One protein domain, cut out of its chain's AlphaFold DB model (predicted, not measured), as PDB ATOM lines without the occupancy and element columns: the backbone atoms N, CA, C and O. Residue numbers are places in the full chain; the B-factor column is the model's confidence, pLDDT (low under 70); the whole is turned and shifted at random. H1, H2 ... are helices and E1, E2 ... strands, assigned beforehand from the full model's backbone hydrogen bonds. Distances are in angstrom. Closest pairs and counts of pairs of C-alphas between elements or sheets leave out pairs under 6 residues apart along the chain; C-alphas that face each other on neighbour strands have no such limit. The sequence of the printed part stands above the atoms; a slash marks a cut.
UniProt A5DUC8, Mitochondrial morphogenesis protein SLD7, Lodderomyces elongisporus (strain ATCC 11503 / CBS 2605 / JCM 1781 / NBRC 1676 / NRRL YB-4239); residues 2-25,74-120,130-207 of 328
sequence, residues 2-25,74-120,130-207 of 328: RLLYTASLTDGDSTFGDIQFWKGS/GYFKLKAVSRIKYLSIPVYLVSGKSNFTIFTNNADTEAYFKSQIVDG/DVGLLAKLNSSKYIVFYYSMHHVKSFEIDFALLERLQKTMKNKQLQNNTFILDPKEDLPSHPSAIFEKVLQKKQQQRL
ATOM      1  N   ARG A   2      23.255  -4.288 -31.574       73.62
ATOM      2  CA  ARG A   2      23.080  -3.248 -30.546       73.62
ATOM      3  C   ARG A   2      23.262  -3.855 -29.156       73.62
ATOM      4  O   ARG A   2      22.580  -4.835 -28.850       73.62
ATOM      5  N   LEU A   3      24.149  -3.271 -28.350       74.12
ATOM      6  CA  LEU A   3      24.252  -3.555 -26.920       74.12
ATOM      7  C   LEU A   3      22.965  -3.090 -26.240       74.12
ATOM      8  O   LEU A   3      22.518  -1.961 -26.457       74.12
ATOM      9  N   LEU A   4      22.361  -3.970 -25.451       74.94
ATOM     10  CA  LEU A   4      21.127  -3.676 -24.734       74.94
ATOM     11  C   LEU A   4      21.371  -3.509 -23.240       74.94
ATOM     12  O   LEU A   4      20.906  -2.526 -22.671       74.94
ATOM     13  N   TYR A   5      22.114  -4.436 -22.633       80.50
ATOM     14  CA  TYR A   5      22.272  -4.504 -21.184       80.50
ATOM     15  C   TYR A   5      23.664  -4.970 -20.777       80.50
ATOM     16  O   TYR A   5      24.323  -5.692 -21.531       80.50
ATOM     17  N   THR A   6      24.061  -4.605 -19.561       82.62
ATOM     18  CA  THR A   6      25.236  -5.152 -18.884       82.62
ATOM     19  C   THR A   6      24.830  -5.790 -17.558       82.62
ATOM     20  O   THR A   6      23.905  -5.324 -16.890       82.62
ATOM     21  N   ALA A   7      25.494  -6.877 -17.177       84.81
ATOM     22  CA  ALA A   7      25.199  -7.586 -15.940       84.81
ATOM     23  C   ALA A   7      26.450  -8.117 -15.246       84.81
ATOM     24  O   ALA A   7      27.495  -8.317 -15.868       84.81
ATOM     25  N   SER A   8      26.300  -8.383 -13.951       86.12
ATOM     26  CA  SER A   8      27.187  -9.260 -13.189       86.12
ATOM     27  C   SER A   8      26.434 -10.502 -12.741       86.12
ATOM     28  O   SER A   8      25.245 -10.430 -12.433       86.12
ATOM     29  N   LEU A   9      27.121 -11.635 -12.711       86.69
ATOM     30  CA  LEU A   9      26.622 -12.915 -12.238       86.69
ATOM     31  C   LEU A   9      27.355 -13.297 -10.955       86.69
ATOM     32  O   LEU A   9      28.579 -13.314 -10.929       86.69
ATOM     33  N   THR A  10      26.616 -13.619  -9.903       86.06
ATOM     34  CA  THR A  10      27.172 -14.169  -8.668       86.06
ATOM     35  C   THR A  10      26.902 -15.660  -8.578       86.06
ATOM     36  O   THR A  10      25.765 -16.090  -8.765       86.06
ATOM     37  N   ASP A  11      27.932 -16.441  -8.271       85.19
ATOM     38  CA  ASP A  11      27.817 -17.862  -7.941       85.19
ATOM     39  C   ASP A  11      28.584 -18.127  -6.640       85.19
ATOM     40  O   ASP A  11      29.802 -17.960  -6.579       85.19
ATOM     41  N   GLY A  12      27.855 -18.438  -5.564       83.50
ATOM     42  CA  GLY A  12      28.412 -18.454  -4.207       83.50
ATOM     43  C   GLY A  12      29.065 -17.116  -3.833       83.50
ATOM     44  O   GLY A  12      28.410 -16.072  -3.888       83.50
ATOM     45  N   ASP A  13      30.354 -17.167  -3.488       79.25
ATOM     46  CA  ASP A  13      31.179 -16.005  -3.121       79.25
ATOM     47  C   ASP A  13      31.876 -15.345  -4.326       79.25
ATOM     48  O   ASP A  13      32.511 -14.299  -4.188       79.25
ATOM     49  N   SER A  14      31.763 -15.937  -5.519       83.50
ATOM     50  CA  SER A  14      32.414 -15.442  -6.734       83.50
ATOM     51  C   SER A  14      31.506 -14.495  -7.521       83.50
ATOM     52  O   SER A  14      30.308 -14.740  -7.692       83.50
ATOM     53  N   THR A  15      32.084 -13.404  -8.027       83.50
ATOM     54  CA  THR A  15      31.413 -12.379  -8.839       83.50
ATOM     55  C   THR A  15      32.031 -12.320 -10.238       83.50
ATOM     56  O   THR A  15      33.187 -11.951 -10.416       83.50
ATOM     57  N   PHE A  16      31.234 -12.632 -11.256       83.50
ATOM     58  CA  PHE A  16      31.622 -12.597 -12.665       83.50
ATOM     59  C   PHE A  16      31.001 -11.374 -13.342       83.50
ATOM     60  O   PHE A  16      29.779 -11.240 -13.427       83.50
ATOM     61  N   GLY A  17      31.839 -10.432 -13.768       81.94
ATOM     62  CA  GLY A  17      31.420  -9.133 -14.302       81.94
ATOM     63  C   GLY A  17      31.338  -9.064 -15.828       81.94
ATOM     64  O   GLY A  17      31.645 -10.022 -16.539       81.94
ATOM     65  N   ASP A  18      30.950  -7.883 -16.318       81.94
ATOM     66  CA  ASP A  18      30.997  -7.476 -17.728       81.94
ATOM     67  C   ASP A  18      30.283  -8.408 -18.708       81.94
ATOM     68  O   ASP A  18      30.736  -8.625 -19.832       81.94
ATOM     69  N   ILE A  19      29.136  -8.949 -18.303       83.81
ATOM     70  CA  ILE A  19      28.275  -9.734 -19.188       83.81
ATOM     71  C   ILE A  19      27.454  -8.761 -20.029       83.81
ATOM     72  O   ILE A  19      26.617  -8.030 -19.505       83.81
ATOM     73  N   GLN A  20      27.680  -8.749 -21.336       84.50
ATOM     74  CA  GLN A  20      27.037  -7.842 -22.277       84.50
ATOM     75  C   GLN A  20      26.000  -8.573 -23.128       84.50
ATOM     76  O   GLN A  20      26.322  -9.534 -23.822       84.50
ATOM     77  N   PHE A  21      24.763  -8.075 -23.135       82.06
ATOM     78  CA  PHE A  21      23.662  -8.637 -23.920       82.06
ATOM     79  C   PHE A  21      23.501  -7.874 -25.229       82.06
ATOM     80  O   PHE A  21      23.114  -6.701 -25.236       82.06
ATOM     81  N   TRP A  22      23.746  -8.549 -26.347       80.06
ATOM     82  CA  TRP A  22      23.656  -7.962 -27.676       80.06
ATOM     83  C   TRP A  22      22.499  -8.557 -28.469       80.06
ATOM     84  O   TRP A  22      22.266  -9.768 -28.473       80.06
ATOM     85  N   LYS A  23      21.782  -7.693 -29.191       77.81
ATOM     86  CA  LYS A  23      20.755  -8.112 -30.147       77.81
ATOM     87  C   LYS A  23      21.276  -7.985 -31.575       77.81
ATOM     88  O   LYS A  23      21.663  -6.896 -32.021       77.81
ATOM     89  N   GLY A  24      21.281  -9.111 -32.282       61.00
ATOM     90  CA  GLY A  24      21.512  -9.170 -33.721       61.00
ATOM     91  C   GLY A  24      20.253  -8.774 -34.492       61.00
ATOM     92  O   GLY A  24      19.153  -9.215 -34.165       61.00
ATOM     93  N   SER A  25      20.407  -7.938 -35.517       42.50
ATOM     94  CA  SER A  25      19.400  -7.796 -36.568       42.50
ATOM     95  C   SER A  25      19.655  -8.922 -37.563       42.50
ATOM     96  O   SER A  25      20.525  -8.787 -38.416       42.50
ATOM     97  N   GLY A  74      20.352   0.104 -18.128       61.88
ATOM     98  CA  GLY A  74      20.210  -0.902 -17.071       61.88
ATOM     99  C   GLY A  74      21.436  -1.788 -16.849       61.88
ATOM    100  O   GLY A  74      21.792  -2.584 -17.713       61.88
ATOM    101  N   TYR A  75      22.022  -1.670 -15.655       75.31
ATOM    102  CA  TYR A  75      22.900  -2.674 -15.060       75.31
ATOM    103  C   TYR A  75      22.063  -3.533 -14.112       75.31
ATOM    104  O   TYR A  75      21.332  -2.982 -13.286       75.31
ATOM    105  N   PHE A  76      22.157  -4.857 -14.204       82.75
ATOM    106  CA  PHE A  76      21.451  -5.752 -13.286       82.75
ATOM    107  C   PHE A  76      22.354  -6.848 -12.727       82.75
ATOM    108  O   PHE A  76      23.305  -7.293 -13.367       82.75
ATOM    109  N   LYS A  77      22.050  -7.269 -11.497       85.94
ATOM    110  CA  LYS A  77      22.753  -8.348 -10.803       85.94
ATOM    111  C   LYS A  77      21.990  -9.648 -11.008       85.94
ATOM    112  O   LYS A  77      20.778  -9.690 -10.810       85.94
ATOM    113  N   LEU A  78      22.706 -10.690 -11.390       88.12
ATOM    114  CA  LEU A  78      22.198 -12.037 -11.581       88.12
ATOM    115  C   LEU A  78      22.773 -12.941 -10.507       88.12
ATOM    116  O   LEU A  78      23.941 -12.809 -10.157       88.12
ATOM    117  N   LYS A  79      21.974 -13.891 -10.031       89.75
ATOM    118  CA  LYS A  79      22.444 -14.947  -9.133       89.75
ATOM    119  C   LYS A  79      22.339 -16.295  -9.833       89.75
ATOM    120  O   LYS A  79      21.242 -16.662 -10.250       89.75
ATOM    121  N   ALA A  80      23.438 -17.026  -9.961       88.19
ATOM    122  CA  ALA A  80      23.428 -18.393 -10.460       88.19
ATOM    123  C   ALA A  80      22.585 -19.279  -9.529       88.19
ATOM    124  O   ALA A  80      22.633 -19.147  -8.305       88.19
ATOM    125  N   VAL A  81      21.744 -20.130 -10.120       87.81
ATOM    126  CA  VAL A  81      20.833 -21.011  -9.376       87.81
ATOM    127  C   VAL A  81      21.204 -22.464  -9.604       87.81
ATOM    128  O   VAL A  81      21.461 -23.189  -8.649       87.81
ATOM    129  N   SER A  82      21.193 -22.908 -10.860       87.25
ATOM    130  CA  SER A  82      21.379 -24.322 -11.181       87.25
ATOM    131  C   SER A  82      21.699 -24.544 -12.653       87.25
ATOM    132  O   SER A  82      21.340 -23.740 -13.515       87.25
ATOM    133  N   ARG A  83      22.301 -25.698 -12.955       86.50
ATOM    134  CA  ARG A  83      22.397 -26.225 -14.320       86.50
ATOM    135  C   ARG A  83      21.090 -26.917 -14.694       86.50
ATOM    136  O   ARG A  83      20.527 -27.657 -13.889       86.50
ATOM    137  N   ILE A  84      20.598 -26.669 -15.898       87.44
ATOM    138  CA  ILE A  84      19.317 -27.178 -16.394       87.44
ATOM    139  C   ILE A  84      19.453 -27.661 -17.835       87.44
ATOM    140  O   ILE A  84      20.365 -27.251 -18.543       87.44
ATOM    141  N   LYS A  85      18.519 -28.497 -18.295       87.56
ATOM    142  CA  LYS A  85      18.398 -28.807 -19.722       87.56
ATOM    143  C   LYS A  85      17.594 -27.712 -20.411       87.56
ATOM    144  O   LYS A  85      16.389 -27.617 -20.180       87.56
ATOM    145  N   TYR A  86      18.236 -26.873 -21.222       85.56
ATOM    146  CA  TYR A  86      17.571 -25.683 -21.766       85.56
ATOM    147  C   TYR A  86      16.496 -26.028 -22.810       85.56
ATOM    148  O   TYR A  86      15.489 -25.328 -22.884       85.56
ATOM    149  N   LEU A  87      16.650 -27.136 -23.550       85.00
ATOM    150  CA  LEU A  87      15.626 -27.626 -24.486       85.00
ATOM    151  C   LEU A  87      14.387 -28.206 -23.794       85.00
ATOM    152  O   LEU A  87      13.319 -28.260 -24.396       85.00
ATOM    153  N   SER A  88      14.497 -28.625 -22.532       86.38
ATOM    154  CA  SER A  88      13.360 -29.159 -21.770       86.38
ATOM    155  C   SER A  88      12.466 -28.065 -21.183       86.38
ATOM    156  O   SER A  88      11.490 -28.378 -20.504       86.38
ATOM    157  N   ILE A  89      12.788 -26.787 -21.406       85.75
ATOM    158  CA  ILE A  89      12.011 -25.671 -20.871       85.75
ATOM    159  C   ILE A  89      10.753 -25.476 -21.721       85.75
ATOM    160  O   ILE A  89      10.858 -25.241 -22.928       85.75
ATOM    161  N   PRO A  90       9.554 -25.523 -21.116       84.25
ATOM    162  CA  PRO A  90       8.324 -25.299 -21.854       84.25
ATOM    163  C   PRO A  90       8.278 -23.918 -22.513       84.25
ATOM    164  O   PRO A  90       8.474 -22.893 -21.860       84.25
ATOM    165  N   VAL A  91       7.943 -23.887 -23.805       81.56
ATOM    166  CA  VAL A  91       7.958 -22.669 -24.637       81.56
ATOM    167  C   VAL A  91       7.055 -21.564 -24.082       81.56
ATOM    168  O   VAL A  91       7.384 -20.389 -24.201       81.56
ATOM    169  N   TYR A  92       5.950 -21.917 -23.416       79.81
ATOM    170  CA  TYR A  92       5.028 -20.939 -22.823       79.81
ATOM    171  C   TYR A  92       5.639 -20.130 -21.666       79.81
ATOM    172  O   TYR A  92       5.086 -19.100 -21.292       79.81
ATOM    173  N   LEU A  93       6.758 -20.585 -21.089       82.56
ATOM    174  CA  LEU A  93       7.496 -19.856 -20.055       82.56
ATOM    175  C   LEU A  93       8.511 -18.864 -20.642       82.56
ATOM    176  O   LEU A  93       9.009 -17.997 -19.921       82.56
ATOM    177  N   VAL A  94       8.837 -18.992 -21.929       83.81
ATOM    178  CA  VAL A  94       9.841 -18.162 -22.598       83.81
ATOM    179  C   VAL A  94       9.201 -16.842 -23.020       83.81
ATOM    180  O   VAL A  94       8.289 -16.803 -23.849       83.81
ATOM    181  N   SER A  95       9.691 -15.732 -22.467       75.38
ATOM    182  CA  SER A  95       9.157 -14.406 -22.779       75.38
ATOM    183  C   SER A  95       9.646 -13.934 -24.154       75.38
ATOM    184  O   SER A  95      10.850 -13.889 -24.439       75.38
ATOM    185  N   GLY A  96       8.685 -13.597 -25.023       61.62
ATOM    186  CA  GLY A  96       8.758 -13.605 -26.493       61.62
ATOM    187  C   GLY A  96       9.680 -12.609 -27.212       61.62
ATOM    188  O   GLY A  96       9.335 -12.146 -28.298       61.62
ATOM    189  N   LYS A  97      10.850 -12.253 -26.671       63.19
ATOM    190  CA  LYS A  97      11.841 -11.411 -27.379       63.19
ATOM    191  C   LYS A  97      13.300 -11.854 -27.255       63.19
ATOM    192  O   LYS A  97      14.182 -11.130 -27.720       63.19
ATOM    193  N   SER A  98      13.583 -12.992 -26.642       64.44
ATOM    194  CA  SER A  98      14.858 -13.175 -25.959       64.44
ATOM    195  C   SER A  98      15.712 -14.276 -26.588       64.44
ATOM    196  O   SER A  98      15.733 -15.401 -26.135       64.44
ATOM    197  N   ASN A  99      16.448 -13.931 -27.642       73.25
ATOM    198  CA  ASN A  99      17.700 -14.613 -27.965       73.25
ATOM    199  C   ASN A  99      18.774 -13.530 -28.021       73.25
ATOM    200  O   ASN A  99      18.919 -12.838 -29.031       73.25
ATOM    201  N   PHE A 100      19.459 -13.326 -26.902       83.50
ATOM    202  CA  PHE A 100      20.576 -12.393 -26.822       83.50
ATOM    203  C   PHE A 100      21.877 -13.155 -26.987       83.50
ATOM    204  O   PHE A 100      22.073 -14.183 -26.341       83.50
ATOM    205  N   THR A 101      22.767 -12.634 -27.821       86.81
ATOM    206  CA  THR A 101      24.145 -13.115 -27.876       86.81
ATOM    207  C   THR A 101      24.926 -12.433 -26.768       86.81
ATOM    208  O   THR A 101      24.814 -11.216 -26.592       86.81
ATOM    209  N   ILE A 102      25.684 -13.216 -26.012       88.06
ATOM    210  CA  ILE A 102      26.438 -12.720 -24.870       88.06
ATOM    211  C   ILE A 102      27.890 -12.552 -25.247       88.06
ATOM    212  O   ILE A 102      28.499 -13.431 -25.851       88.06
ATOM    213  N   PHE A 103      28.427 -11.413 -24.838       86.62
ATOM    214  CA  PHE A 103      29.837 -11.098 -24.937       86.62
ATOM    215  C   PHE A 103      30.343 -10.721 -23.556       86.62
ATOM    216  O   PHE A 103      29.601 -10.179 -22.737       86.62
ATOM    217  N   THR A 104      31.604 -11.007 -23.290       87.88
ATOM    218  CA  THR A 104      32.277 -10.530 -22.092       87.88
ATOM    219  C   THR A 104      33.684 -10.111 -22.461       87.88
ATOM    220  O   THR A 104      34.290 -10.690 -23.360       87.88
ATOM    221  N   ASN A 105      34.174  -9.079 -21.783       85.88
ATOM    222  CA  ASN A 105      35.564  -8.649 -21.881       85.88
ATOM    223  C   ASN A 105      36.408  -9.227 -20.733       85.88
ATOM    224  O   ASN A 105      37.610  -8.983 -20.684       85.88
ATOM    225  N   ASN A 106      35.781  -9.954 -19.801       88.75
ATOM    226  CA  ASN A 106      36.440 -10.523 -18.638       88.75
ATOM    227  C   ASN A 106      36.757 -12.009 -18.880       88.75
ATOM    228  O   ASN A 106      35.854 -12.819 -19.106       88.75
ATOM    229  N   ALA A 107      38.044 -12.354 -18.801       86.62
ATOM    230  CA  ALA A 107      38.542 -13.713 -18.992       86.62
ATOM    231  C   ALA A 107      37.997 -14.698 -17.941       86.62
ATOM    232  O   ALA A 107      37.710 -15.846 -18.273       86.62
ATOM    233  N   ASP A 108      37.774 -14.245 -16.704       86.12
ATOM    234  CA  ASP A 108      37.248 -15.091 -15.625       86.12
ATOM    235  C   ASP A 108      35.794 -15.492 -15.902       86.12
ATOM    236  O   ASP A 108      35.401 -16.648 -15.736       86.12
ATOM    237  N   THR A 109      34.995 -14.544 -16.401       86.12
ATOM    238  CA  THR A 109      33.611 -14.782 -16.830       86.12
ATOM    239  C   THR A 109      33.566 -15.759 -18.007       86.12
ATOM    240  O   THR A 109      32.712 -16.646 -18.050       86.12
ATOM    241  N   GLU A 110      34.494 -15.636 -18.959       85.88
ATOM    242  CA  GLU A 110      34.606 -16.559 -20.091       85.88
ATOM    243  C   GLU A 110      34.956 -17.985 -19.635       85.88
ATOM    244  O   GLU A 110      34.290 -18.943 -20.039       85.88
ATOM    245  N   ALA A 111      35.959 -18.130 -18.766       84.75
ATOM    246  CA  ALA A 111      36.366 -19.415 -18.203       84.75
ATOM    247  C   ALA A 111      35.235 -20.068 -17.390       84.75
ATOM    248  O   ALA A 111      34.997 -21.277 -17.492       84.75
ATOM    249  N   TYR A 112      34.474 -19.266 -16.643       85.81
ATOM    250  CA  TYR A 112      33.294 -19.732 -15.924       85.81
ATOM    251  C   TYR A 112      32.229 -20.293 -16.880       85.81
ATOM    252  O   TYR A 112      31.780 -21.423 -16.700       85.81
ATOM    253  N   PHE A 113      31.858 -19.576 -17.946       85.69
ATOM    254  CA  PHE A 113      30.872 -20.091 -18.906       85.69
ATOM    255  C   PHE A 113      31.360 -21.335 -19.661       85.69
ATOM    256  O   PHE A 113      30.560 -22.244 -19.894       85.69
ATOM    257  N   LYS A 114      32.654 -21.413 -19.996       82.62
ATOM    258  CA  LYS A 114      33.263 -22.616 -20.588       82.62
ATOM    259  C   LYS A 114      33.128 -23.818 -19.652       82.62
ATOM    260  O   LYS A 114      32.496 -24.802 -20.025       82.62
ATOM    261  N   SER A 115      33.566 -23.694 -18.401       82.19
ATOM    262  CA  SER A 115      33.499 -24.800 -17.433       82.19
ATOM    263  C   SER A 115      32.069 -25.237 -17.072       82.19
ATOM    264  O   SER A 115      31.815 -26.412 -16.810       82.19
ATOM    265  N   GLN A 116      31.117 -24.302 -17.046       79.38
ATOM    266  CA  GLN A 116      29.746 -24.567 -16.600       79.38
ATOM    267  C   GLN A 116      28.821 -25.073 -17.711       79.38
ATOM    268  O   GLN A 116      27.910 -25.852 -17.423       79.38
ATOM    269  N   ILE A 117      29.022 -24.614 -18.950       77.69
ATOM    270  CA  ILE A 117      28.130 -24.898 -20.085       77.69
ATOM    271  C   ILE A 117      28.789 -25.835 -21.101       77.69
ATOM    272  O   ILE A 117      28.110 -26.707 -21.630       77.69
ATOM    273  N   VAL A 118      30.085 -25.666 -21.379       72.38
ATOM    274  CA  VAL A 118      30.798 -26.426 -22.422       72.38
ATOM    275  C   VAL A 118      31.441 -27.687 -21.842       72.38
ATOM    276  O   VAL A 118      31.237 -28.772 -22.371       72.38
ATOM    277  N   ASP A 119      32.131 -27.569 -20.708       65.62
ATOM    278  CA  ASP A 119      32.920 -28.664 -20.118       65.62
ATOM    279  C   ASP A 119      32.172 -29.391 -18.986       65.62
ATOM    280  O   ASP A 119      32.766 -30.020 -18.109       65.62
ATOM    281  N   GLY A 120      30.838 -29.294 -18.992       54.38
ATOM    282  CA  GLY A 120      29.957 -29.658 -17.884       54.38
ATOM    283  C   GLY A 120      30.079 -31.094 -17.358       54.38
ATOM    284  O   GLY A 120      29.623 -31.317 -16.231       54.38
ATOM    285  N   ASP A 130      22.481 -30.547 -24.024       75.94
ATOM    286  CA  ASP A 130      21.586 -29.385 -23.983       75.94
ATOM    287  C   ASP A 130      21.630 -28.680 -22.619       75.94
ATOM    288  O   ASP A 130      20.602 -28.352 -22.018       75.94
ATOM    289  N   VAL A 131      22.829 -28.493 -22.079       83.75
ATOM    290  CA  VAL A 131      23.060 -27.927 -20.758       83.75
ATOM    291  C   VAL A 131      23.006 -26.407 -20.857       83.75
ATOM    292  O   VAL A 131      23.623 -25.778 -21.714       83.75
ATOM    293  N   GLY A 132      22.229 -25.807 -19.966       86.75
ATOM    294  CA  GLY A 132      22.148 -24.374 -19.769       86.75
ATOM    295  C   GLY A 132      22.325 -24.010 -18.302       86.75
ATOM    296  O   GLY A 132      22.069 -24.810 -17.400       86.75
ATOM    297  N   LEU A 133      22.758 -22.783 -18.054       88.88
ATOM    298  CA  LEU A 133      22.884 -22.215 -16.722       88.88
ATOM    299  C   LEU A 133      21.682 -21.313 -16.440       88.88
ATOM    300  O   LEU A 133      21.449 -20.337 -17.153       88.88
ATOM    301  N   LEU A 134      20.933 -21.628 -15.386       90.62
ATOM    302  CA  LEU A 134      19.829 -20.814 -14.899       90.62
ATOM    303  C   LEU A 134      20.354 -19.764 -13.920       90.62
ATOM    304  O   LEU A 134      20.933 -20.096 -12.884       90.62
ATOM    305  N   ALA A 135      20.088 -18.499 -14.223       90.62
ATOM    306  CA  ALA A 135      20.377 -17.373 -13.356       90.62
ATOM    307  C   ALA A 135      19.093 -16.622 -13.001       90.62
ATOM    308  O   ALA A 135      18.228 -16.366 -13.836       90.62
ATOM    309  N   LYS A 136      18.961 -16.249 -11.735       90.75
ATOM    310  CA  LYS A 136      17.849 -15.462 -11.225       90.75
ATOM    311  C   LYS A 136      18.117 -13.981 -11.461       90.75
ATOM    312  O   LYS A 136      19.153 -13.476 -11.032       90.75
ATOM    313  N   LEU A 137      17.166 -13.306 -12.107       86.69
ATOM    314  CA  LEU A 137      17.170 -11.855 -12.287       86.69
ATOM    315  C   LEU A 137      16.364 -11.180 -11.171       86.69
ATOM    316  O   LEU A 137      16.883 -10.318 -10.478       86.69
ATOM    317  N   ASN A 138      15.112 -11.608 -10.974       83.50
ATOM    318  CA  ASN A 138      14.186 -11.081  -9.964       83.50
ATOM    319  C   ASN A 138      13.401 -12.228  -9.294       83.50
ATOM    320  O   ASN A 138      13.678 -13.403  -9.525       83.50
ATOM    321  N   SER A 139      12.411 -11.917  -8.449       81.50
ATOM    322  CA  SER A 139      11.542 -12.921  -7.807       81.50
ATOM    323  C   SER A 139      10.801 -13.813  -8.812       81.50
ATOM    324  O   SER A 139      10.719 -15.019  -8.590       81.50
ATOM    325  N   SER A 140      10.325 -13.244  -9.923       82.00
ATOM    326  CA  SER A 140       9.527 -13.935 -10.947       82.00
ATOM    327  C   SER A 140      10.251 -14.171 -12.277       82.00
ATOM    328  O   SER A 140       9.739 -14.905 -13.119       82.00
ATOM    329  N   LYS A 141      11.436 -13.581 -12.477       88.25
ATOM    330  CA  LYS A 141      12.152 -13.588 -13.763       88.25
ATOM    331  C   LYS A 141      13.517 -14.243 -13.659       88.25
ATOM    332  O   LYS A 141      14.290 -13.944 -12.745       88.25
ATOM    333  N   TYR A 142      13.817 -15.084 -14.637       90.38
ATOM    334  CA  TYR A 142      15.058 -15.841 -14.732       90.38
ATOM    335  C   TYR A 142      15.636 -15.715 -16.138       90.38
ATOM    336  O   TYR A 142      14.922 -15.453 -17.100       90.38
ATOM    337  N   ILE A 143      16.943 -15.896 -16.255       90.44
ATOM    338  CA  ILE A 143      17.675 -15.904 -17.516       90.44
ATOM    339  C   ILE A 143      18.361 -17.253 -17.633       90.44
ATOM    340  O   ILE A 143      18.976 -17.731 -16.682       90.44
ATOM    341  N   VAL A 144      18.251 -17.863 -18.805       90.81
ATOM    342  CA  VAL A 144      18.950 -19.105 -19.125       90.81
ATOM    343  C   VAL A 144      20.050 -18.800 -20.112       90.81
ATOM    344  O   VAL A 144      19.790 -18.240 -21.173       90.81
ATOM    345  N   PHE A 145      21.265 -19.190 -19.757       90.44
ATOM    346  CA  PHE A 145      22.439 -19.143 -20.611       90.44
ATOM    347  C   PHE A 145      22.662 -20.512 -21.242       90.44
ATOM    348  O   PHE A 145      22.614 -21.514 -20.538       90.44
ATOM    349  N   TYR A 146      22.914 -20.569 -22.543       88.94
ATOM    350  CA  TYR A 146      23.160 -21.822 -23.260       88.94
ATOM    351  C   TYR A 146      24.181 -21.608 -24.374       88.94
ATOM    352  O   TYR A 146      24.345 -20.492 -24.868       88.94
ATOM    353  N   TYR A 147      24.876 -22.667 -24.781       86.62
ATOM    354  CA  TYR A 147      25.849 -22.602 -25.869       86.62
ATOM    355  C   TYR A 147      25.218 -23.097 -27.171       86.62
ATOM    356  O   TYR A 147      24.647 -24.181 -27.226       86.62
ATOM    357  N   SER A 148      25.279 -22.291 -28.232       82.81
ATOM    358  CA  SER A 148      24.694 -22.633 -29.531       82.81
ATOM    359  C   SER A 148      25.451 -21.946 -30.659       82.81
ATOM    360  O   SER A 148      25.639 -20.730 -30.629       82.81
ATOM    361  N   MET A 149      25.810 -22.711 -31.696       75.88
ATOM    362  CA  MET A 149      26.488 -22.199 -32.896       75.88
ATOM    363  C   MET A 149      27.722 -21.354 -32.538       75.88
ATOM    364  O   MET A 149      27.838 -20.203 -32.944       75.88
ATOM    365  N   HIS A 150      28.599 -21.922 -31.708       77.69
ATOM    366  CA  HIS A 150      29.854 -21.323 -31.238       77.69
ATOM    367  C   HIS A 150      29.753 -20.085 -30.331       77.69
ATOM    368  O   HIS A 150      30.778 -19.519 -29.953       77.69
ATOM    369  N   HIS A 151      28.547 -19.687 -29.921       83.94
ATOM    370  CA  HIS A 151      28.337 -18.524 -29.062       83.94
ATOM    371  C   HIS A 151      27.458 -18.853 -27.856       83.94
ATOM    372  O   HIS A 151      26.528 -19.658 -27.941       83.94
ATOM    373  N   VAL A 152      27.716 -18.176 -26.733       86.38
ATOM    374  CA  VAL A 152      26.810 -18.200 -25.581       86.38
ATOM    375  C   VAL A 152      25.616 -17.303 -25.899       86.38
ATOM    376  O   VAL A 152      25.758 -16.123 -26.234       86.38
ATOM    377  N   LYS A 153      24.425 -17.879 -25.813       88.94
ATOM    378  CA  LYS A 153      23.147 -17.206 -26.016       88.94
ATOM    379  C   LYS A 153      22.345 -17.216 -24.725       88.94
ATOM    380  O   LYS A 153      22.627 -17.979 -23.802       88.94
ATOM    381  N   SER A 154      21.331 -16.363 -24.661       88.88
ATOM    382  CA  SER A 154      20.386 -16.371 -23.551       88.88
ATOM    383  C   SER A 154      18.962 -16.043 -23.939       88.88
ATOM    384  O   SER A 154      18.723 -15.268 -24.869       88.88
ATOM    385  N   PHE A 155      18.039 -16.606 -23.163       89.12
ATOM    386  CA  PHE A 155      16.622 -16.269 -23.188       89.12
ATOM    387  C   PHE A 155      16.088 -15.999 -21.780       89.12
ATOM    388  O   PHE A 155      16.658 -16.445 -20.782       89.12
ATOM    389  N   GLU A 156      15.002 -15.233 -21.704       89.19
ATOM    390  CA  GLU A 156      14.339 -14.848 -20.456       89.19
ATOM    391  C   GLU A 156      13.128 -15.749 -20.203       89.19
ATOM    392  O   GLU A 156      12.293 -15.967 -21.085       89.19
ATOM    393  N   ILE A 157      13.023 -16.229 -18.969       88.94
ATOM    394  CA  ILE A 157      11.894 -16.982 -18.440       88.94
ATOM    395  C   ILE A 157      11.108 -16.087 -17.492       88.94
ATOM    396  O   ILE A 157      11.673 -15.521 -16.552       88.94
ATOM    397  N   ASP A 158       9.797 -16.017 -17.708       87.06
ATOM    398  CA  ASP A 158       8.881 -15.283 -16.840       87.06
ATOM    399  C   ASP A 158       7.882 -16.234 -16.169       87.06
ATOM    400  O   ASP A 158       6.959 -16.759 -16.797       87.06
ATOM    401  N   PHE A 159       8.050 -16.445 -14.863       84.81
ATOM    402  CA  PHE A 159       7.124 -17.244 -14.060       84.81
ATOM    403  C   PHE A 159       5.890 -16.456 -13.605       84.81
ATOM    404  O   PHE A 159       4.978 -17.061 -13.042       84.81
ATOM    405  N   ALA A 160       5.798 -15.146 -13.869       83.31
ATOM    406  CA  ALA A 160       4.593 -14.377 -13.553       83.31
ATOM    407  C   ALA A 160       3.361 -14.936 -14.283       83.31
ATOM    408  O   ALA A 160       2.268 -14.970 -13.719       83.31
ATOM    409  N   LEU A 161       3.544 -15.447 -15.508       75.00
ATOM    410  CA  LEU A 161       2.490 -16.135 -16.260       75.00
ATOM    411  C   LEU A 161       2.007 -17.396 -15.539       75.00
ATOM    412  O   LEU A 161       0.804 -17.629 -15.438       75.00
ATOM    413  N   LEU A 162       2.931 -18.189 -14.990       81.06
ATOM    414  CA  LEU A 162       2.584 -19.398 -14.250       81.06
ATOM    415  C   LEU A 162       1.846 -19.065 -12.950       81.06
ATOM    416  O   LEU A 162       0.860 -19.718 -12.618       81.06
ATOM    417  N   GLU A 163       2.280 -18.025 -12.236       81.19
ATOM    418  CA  GLU A 163       1.608 -17.565 -11.020       81.19
ATOM    419  C   GLU A 163       0.173 -17.090 -11.313       81.19
ATOM    420  O   GLU A 163      -0.755 -17.407 -10.564       81.19
ATOM    421  N   ARG A 164      -0.038 -16.388 -12.434       75.62
ATOM    422  CA  ARG A 164      -1.375 -15.988 -12.902       75.62
ATOM    423  C   ARG A 164      -2.240 -17.193 -13.248       75.62
ATOM    424  O   ARG A 164      -3.362 -17.274 -12.756       75.62
ATOM    425  N   LEU A 165      -1.706 -18.152 -14.006       76.12
ATOM    426  CA  LEU A 165      -2.414 -19.391 -14.347       76.12
ATOM    427  C   LEU A 165      -2.806 -20.191 -13.102       76.12
ATOM    428  O   LEU A 165      -3.913 -20.711 -13.010       76.12
ATOM    429  N   GLN A 166      -1.933 -20.266 -12.100       80.38
ATOM    430  CA  GLN A 166      -2.266 -20.938 -10.847       80.38
ATOM    431  C   GLN A 166      -3.356 -20.197 -10.064       80.38
ATOM    432  O   GLN A 166      -4.220 -20.844  -9.469       80.38
ATOM    433  N   LYS A 167      -3.348 -18.858 -10.060       79.94
ATOM    434  CA  LYS A 167      -4.411 -18.052  -9.436       79.94
ATOM    435  C   LYS A 167      -5.754 -18.258 -10.138       79.94
ATOM    436  O   LYS A 167      -6.758 -18.451  -9.456       79.94
ATOM    437  N   THR A 168      -5.780 -18.288 -11.469       70.62
ATOM    438  CA  THR A 168      -7.016 -18.520 -12.233       70.62
ATOM    439  C   THR A 168      -7.529 -19.952 -12.083       70.62
ATOM    440  O   THR A 168      -8.724 -20.132 -11.888       70.62
ATOM    441  N   MET A 169      -6.654 -20.964 -12.058       72.38
ATOM    442  CA  MET A 169      -7.053 -22.362 -11.816       72.38
ATOM    443  C   MET A 169      -7.589 -22.604 -10.396       72.38
ATOM    444  O   MET A 169      -8.503 -23.406 -10.207       72.38
ATOM    445  N   LYS A 170      -7.035 -21.926  -9.381       73.31
ATOM    446  CA  LYS A 170      -7.521 -22.028  -7.991       73.31
ATOM    447  C   LYS A 170      -8.886 -21.364  -7.804       73.31
ATOM    448  O   LYS A 170      -9.677 -21.824  -6.980       73.31
ATOM    449  N   ASN A 171      -9.193 -20.343  -8.601       68.81
ATOM    450  CA  ASN A 171     -10.523 -19.752  -8.683       68.81
ATOM    451  C   ASN A 171     -11.444 -20.683  -9.490       68.81
ATOM    452  O   ASN A 171     -11.662 -20.495 -10.682       68.81
ATOM    453  N   LYS A 172     -11.998 -21.702  -8.816       56.16
ATOM    454  CA  LYS A 172     -12.886 -22.770  -9.331       56.16
ATOM    455  C   LYS A 172     -14.159 -22.320 -10.091       56.16
ATOM    456  O   LYS A 172     -15.023 -23.150 -10.351       56.16
ATOM    457  N   GLN A 173     -14.312 -21.046 -10.452       52.97
ATOM    458  CA  GLN A 173     -15.455 -20.539 -11.219       52.97
ATOM    459  C   GLN A 173     -15.353 -20.746 -12.739       52.97
ATOM    460  O   GLN A 173     -16.352 -20.544 -13.421       52.97
ATOM    461  N   LEU A 174     -14.217 -21.197 -13.283       54.06
ATOM    462  CA  LEU A 174     -14.110 -21.586 -14.698       54.06
ATOM    463  C   LEU A 174     -14.188 -23.108 -14.868       54.06
ATOM    464  O   LEU A 174     -13.242 -23.770 -15.284       54.06
ATOM    465  N   GLN A 175     -15.346 -23.672 -14.538       47.75
ATOM    466  CA  GLN A 175     -15.784 -24.911 -15.172       47.75
ATOM    467  C   GLN A 175     -16.393 -24.516 -16.525       47.75
ATOM    468  O   GLN A 175     -17.282 -23.668 -16.557       47.75
ATOM    469  N   ASN A 176     -15.904 -25.134 -17.606       47.03
ATOM    470  CA  ASN A 176     -16.326 -25.036 -19.016       47.03
ATOM    471  C   ASN A 176     -15.427 -24.173 -19.919       47.03
ATOM    472  O   ASN A 176     -15.617 -22.966 -20.035       47.03
ATOM    473  N   ASN A 177     -14.497 -24.841 -20.618       45.53
ATOM    474  CA  ASN A 177     -13.990 -24.537 -21.969       45.53
ATOM    475  C   ASN A 177     -13.995 -23.063 -22.411       45.53
ATOM    476  O   ASN A 177     -14.471 -22.731 -23.495       45.53
ATOM    477  N   THR A 178     -13.446 -22.170 -21.597       47.62
ATOM    478  CA  THR A 178     -13.255 -20.773 -21.980       47.62
ATOM    479  C   THR A 178     -11.764 -20.511 -22.063       47.62
ATOM    480  O   THR A 178     -11.041 -20.620 -21.075       47.62
ATOM    481  N   PHE A 179     -11.291 -20.202 -23.272       49.72
ATOM    482  CA  PHE A 179      -9.959 -19.646 -23.469       49.72
ATOM    483  C   PHE A 179      -9.839 -18.398 -22.592       49.72
ATOM    484  O   PHE A 179     -10.599 -17.444 -22.763       49.72
ATOM    485  N   ILE A 180      -8.910 -18.423 -21.635       53.09
ATOM    486  CA  ILE A 180      -8.635 -17.290 -20.752       53.09
ATOM    487  C   ILE A 180      -7.887 -16.244 -21.583       53.09
ATOM    488  O   ILE A 180      -6.664 -16.254 -21.686       53.09
ATOM    489  N   LEU A 181      -8.647 -15.369 -22.234       48.88
ATOM    490  CA  LEU A 181      -8.160 -14.078 -22.695       48.88
ATOM    491  C   LEU A 181      -8.329 -13.124 -21.516       48.88
ATOM    492  O   LEU A 181      -9.445 -12.680 -21.248       48.88
ATOM    493  N   ASP A 182      -7.249 -12.842 -20.788       50.38
ATOM    494  CA  ASP A 182      -7.291 -11.786 -19.779       50.38
ATOM    495  C   ASP A 182      -7.598 -10.444 -20.471       50.38
ATOM    496  O   ASP A 182      -6.880 -10.038 -21.392       50.38
ATOM    497  N   PRO A 183      -8.643  -9.716 -20.042       52.84
ATOM    498  CA  PRO A 183      -8.808  -8.322 -20.390       52.84
ATOM    499  C   PRO A 183      -7.950  -7.513 -19.414       52.84
ATOM    500  O   PRO A 183      -8.193  -7.564 -18.210       52.84
ATOM    501  N   LYS A 184      -7.016  -6.716 -19.947       52.84
ATOM    502  CA  LYS A 184      -6.120  -5.759 -19.256       52.84
ATOM    503  C   LYS A 184      -4.688  -6.254 -19.029       52.84
ATOM    504  O   LYS A 184      -4.236  -6.353 -17.897       52.84
ATOM    505  N   GLU A 185      -3.926  -6.391 -20.105       42.09
ATOM    506  CA  GLU A 185      -2.569  -5.836 -20.115       42.09
ATOM    507  C   GLU A 185      -2.334  -5.152 -21.460       42.09
ATOM    508  O   GLU A 185      -2.432  -5.773 -22.517       42.09
ATOM    509  N   ASP A 186      -2.038  -3.854 -21.403       44.47
ATOM    510  CA  ASP A 186      -1.511  -3.067 -22.512       44.47
ATOM    511  C   ASP A 186      -0.134  -3.624 -22.914       44.47
ATOM    512  O   ASP A 186       0.918  -3.134 -22.499       44.47
ATOM    513  N   LEU A 187      -0.126  -4.697 -23.707       39.06
ATOM    514  CA  LEU A 187       1.088  -5.243 -24.300       39.06
ATOM    515  C   LEU A 187       1.438  -4.430 -25.560       39.06
ATOM    516  O   LEU A 187       0.586  -4.236 -26.434       39.06
ATOM    517  N   PRO A 188       2.688  -3.952 -25.718       44.25
ATOM    518  CA  PRO A 188       3.056  -3.125 -26.854       44.25
ATOM    519  C   PRO A 188       3.058  -3.950 -28.146       44.25
ATOM    520  O   PRO A 188       3.938  -4.783 -28.365       44.25
ATOM    521  N   SER A 189       2.096  -3.634 -29.015       42.94
ATOM    522  CA  SER A 189       2.088  -3.873 -30.461       42.94
ATOM    523  C   SER A 189       2.499  -5.287 -30.888       42.94
ATOM    524  O   SER A 189       3.601  -5.512 -31.394       42.94
ATOM    525  N   HIS A 190       1.560  -6.228 -30.794       43.69
ATOM    526  CA  HIS A 190       1.597  -7.448 -31.599       43.69
ATOM    527  C   HIS A 190       1.715  -7.108 -33.104       43.69
ATOM    528  O   HIS A 190       1.183  -6.088 -33.548       43.69
ATOM    529  N   PRO A 191       2.357  -7.955 -33.930       49.81
ATOM    530  CA  PRO A 191       2.399  -7.792 -35.391       49.81
ATOM    531  C   PRO A 191       1.004  -7.826 -36.047       49.81
ATOM    532  O   PRO A 191       0.849  -7.371 -37.181       49.81
ATOM    533  N   SER A 192      -0.031  -8.266 -35.318       49.84
ATOM    534  CA  SER A 192      -1.430  -8.098 -35.711       49.84
ATOM    535  C   SER A 192      -1.849  -6.633 -35.778       49.84
ATOM    536  O   SER A 192      -2.620  -6.310 -36.662       49.84
ATOM    537  N   ALA A 193      -1.299  -5.726 -34.960       53.22
ATOM    538  CA  ALA A 193      -1.646  -4.302 -34.998       53.22
ATOM    539  C   ALA A 193      -1.140  -3.612 -36.275       53.22
ATOM    540  O   ALA A 193      -1.732  -2.642 -36.740       53.22
ATOM    541  N   ILE A 194      -0.052  -4.112 -36.874       53.44
ATOM    542  CA  ILE A 194       0.434  -3.636 -38.177       53.44
ATOM    543  C   ILE A 194      -0.457  -4.194 -39.286       53.44
ATOM    544  O   ILE A 194      -0.871  -3.442 -40.165       53.44
ATOM    545  N   PHE A 195      -0.814  -5.479 -39.218       53.94
ATOM    546  CA  PHE A 195      -1.753  -6.088 -40.161       53.94
ATOM    547  C   PHE A 195      -3.133  -5.423 -40.093       53.94
ATOM    548  O   PHE A 195      -3.744  -5.143 -41.119       53.94
ATOM    549  N   GLU A 196      -3.580  -5.091 -38.889       56.12
ATOM    550  CA  GLU A 196      -4.825  -4.402 -38.592       56.12
ATOM    551  C   GLU A 196      -4.752  -2.939 -39.030       56.12
ATOM    552  O   GLU A 196      -5.680  -2.477 -39.674       56.12
ATOM    553  N   LYS A 197      -3.624  -2.236 -38.847       60.91
ATOM    554  CA  LYS A 197      -3.411  -0.898 -39.431       60.91
ATOM    555  C   LYS A 197      -3.385  -0.910 -40.959       60.91
ATOM    556  O   LYS A 197      -3.886   0.027 -41.575       60.91
ATOM    557  N   VAL A 198      -2.826  -1.941 -41.591       56.91
ATOM    558  CA  VAL A 198      -2.804  -2.082 -43.059       56.91
ATOM    559  C   VAL A 198      -4.191  -2.456 -43.592       56.91
ATOM    560  O   VAL A 198      -4.637  -1.884 -44.588       56.91
ATOM    561  N   LEU A 199      -4.924  -3.335 -42.901       56.88
ATOM    562  CA  LEU A 199      -6.330  -3.646 -43.179       56.88
ATOM    563  C   LEU A 199      -7.233  -2.432 -42.965       56.88
ATOM    564  O   LEU A 199      -8.099  -2.184 -43.799       56.88
ATOM    565  N   GLN A 200      -7.006  -1.652 -41.908       60.41
ATOM    566  CA  GLN A 200      -7.721  -0.410 -41.621       60.41
ATOM    567  C   GLN A 200      -7.396   0.661 -42.657       60.41
ATOM    568  O   GLN A 200      -8.320   1.314 -43.118       60.41
ATOM    569  N   LYS A 201      -6.146   0.801 -43.119       60.44
ATOM    570  CA  LYS A 201      -5.809   1.700 -44.240       60.44
ATOM    571  C   LYS A 201      -6.488   1.271 -45.541       60.44
ATOM    572  O   LYS A 201      -7.026   2.113 -46.252       60.44
ATOM    573  N   LYS A 202      -6.522  -0.034 -45.831       56.31
ATOM    574  CA  LYS A 202      -7.196  -0.590 -47.015       56.31
ATOM    575  C   LYS A 202      -8.723  -0.485 -46.920       56.31
ATOM    576  O   LYS A 202      -9.385  -0.307 -47.938       56.31
ATOM    577  N   GLN A 203      -9.289  -0.577 -45.717       53.75
ATOM    578  CA  GLN A 203     -10.700  -0.296 -45.462       53.75
ATOM    579  C   GLN A 203     -10.981   1.198 -45.575       53.75
ATOM    580  O   GLN A 203     -11.875   1.556 -46.321       53.75
ATOM    581  N   GLN A 204     -10.201   2.079 -44.950       55.56
ATOM    582  CA  GLN A 204     -10.380   3.533 -45.016       55.56
ATOM    583  C   GLN A 204     -10.286   4.067 -46.451       55.56
ATOM    584  O   GLN A 204     -11.114   4.878 -46.850       55.56
ATOM    585  N   GLN A 205      -9.372   3.533 -47.268       52.81
ATOM    586  CA  GLN A 205      -9.311   3.839 -48.703       52.81
ATOM    587  C   GLN A 205     -10.539   3.342 -49.488       52.81
ATOM    588  O   GLN A 205     -10.859   3.907 -50.527       52.81
ATOM    589  N   ARG A 206     -11.259   2.322 -48.997       49.34
ATOM    590  CA  ARG A 206     -12.558   1.875 -49.541       49.34
ATOM    591  C   ARG A 206     -13.768   2.569 -48.900       49.34
ATOM    592  O   ARG A 206     -14.844   2.547 -49.485       49.34
ATOM    593  N   LEU A 207     -13.613   3.177 -47.721       46.72
ATOM    594  CA  LEU A 207     -14.655   3.932 -47.012       46.72
ATOM    595  C   LEU A 207     -14.843   5.351 -47.572       46.72
ATOM    596  O   LEU A 207     -15.828   5.998 -47.236       46.72
TER     597      LEU A 207
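This is residues 2 to 25, 74 to 120 and 130 to 207 of the 328 residues of the protein "Mitochondrial morphogenesis protein SLD7" of Lodderomyces elongisporus (strain ATCC 11503 / CBS 2605 / JCM 1781 / NBRC 1676 / NRRL YB-4239) (UniProt A5DUC8). Seven strands, E1 to E7, make a closed barrel, and one helix, H1, packs across its outside. After E7 the chain leaves the barrel through H2 into a long tail that ends in H3; residues 169 to 179 and 183 to 207 stick out free. The printed part has 149 residues with three named helices and seven named strands, in the order E1 E2 E3 E4 H1 E5 E6 E7 H2 H3. The class is mixed, helices and strands, and the barrel is mixed too, with one parallel pair, E3 and E1. The whole is loose, with a radius of gyration of the C-alphas of 19.8 A, and spans 62 by 45 by 27 A.

In the barrel, E1, residues 2 to 11, and E2, residues 14 to 23, form an antiparallel hairpin, with N 4 and O 21 2.8 A apart. E4, residues 100 to 104, is antiparallel to E2, with N 20 and O 103 at 2.8 A. E7, residues 151 to 158, is antiparallel to E4, with N 100 and O 154 at 2.9 A. E5, residues 131 to 136, E6, residues 141 to 148, and E7 form a meander, each strand the antiparallel neighbour of the one before; N 144 and O 155 are 2.9 A apart, N 133 and O 145 2.8 A. E3, residues 75 to 85, bends by 74 degrees at residue 82; it is antiparallel to E5, with N 84 and O 132 at 2.8 A, and parallel to E1, with N 78 and O 8 at 2.8 A. H1, residues 107 to 118, is on the barrel, outside it, at a height over the sheet of 7.5 A. It runs across the strands, at 73 degrees to E6 on the local plane. The closest C-alphas of H1 and E2 are those of Thr 109 and Phe 16, 5.1 A apart. H2, residues 160 to 170, and H3, residues 191 to 207, are not on the barrel and are apart from each other. In H1, H2 and H3 every O i to N i+4 pair is within hydrogen-bond range.

E1 begins at C-alpha 2 (23.080, -3.248, -30.546) and is 27.3 A long; E2 measures 27.2 A and E3 26.9 A. H3 is 23.7 A long and ends at C-alpha 207 (-14.655, 3.932, -47.012).

The two C-alphas farthest apart, those of Asp 13 and Leu 207, are 66.5 A apart. Residues 26 to 73 and 121 to 129 are not printed, with gaps of 20.7 A and 10.4 A between the C-alphas across the cuts. The links E3 to E4 and H2 to H3 are long. The mean pLDDT of the printed part is 74.3; 45 residues are under 70, among them 171 to 207.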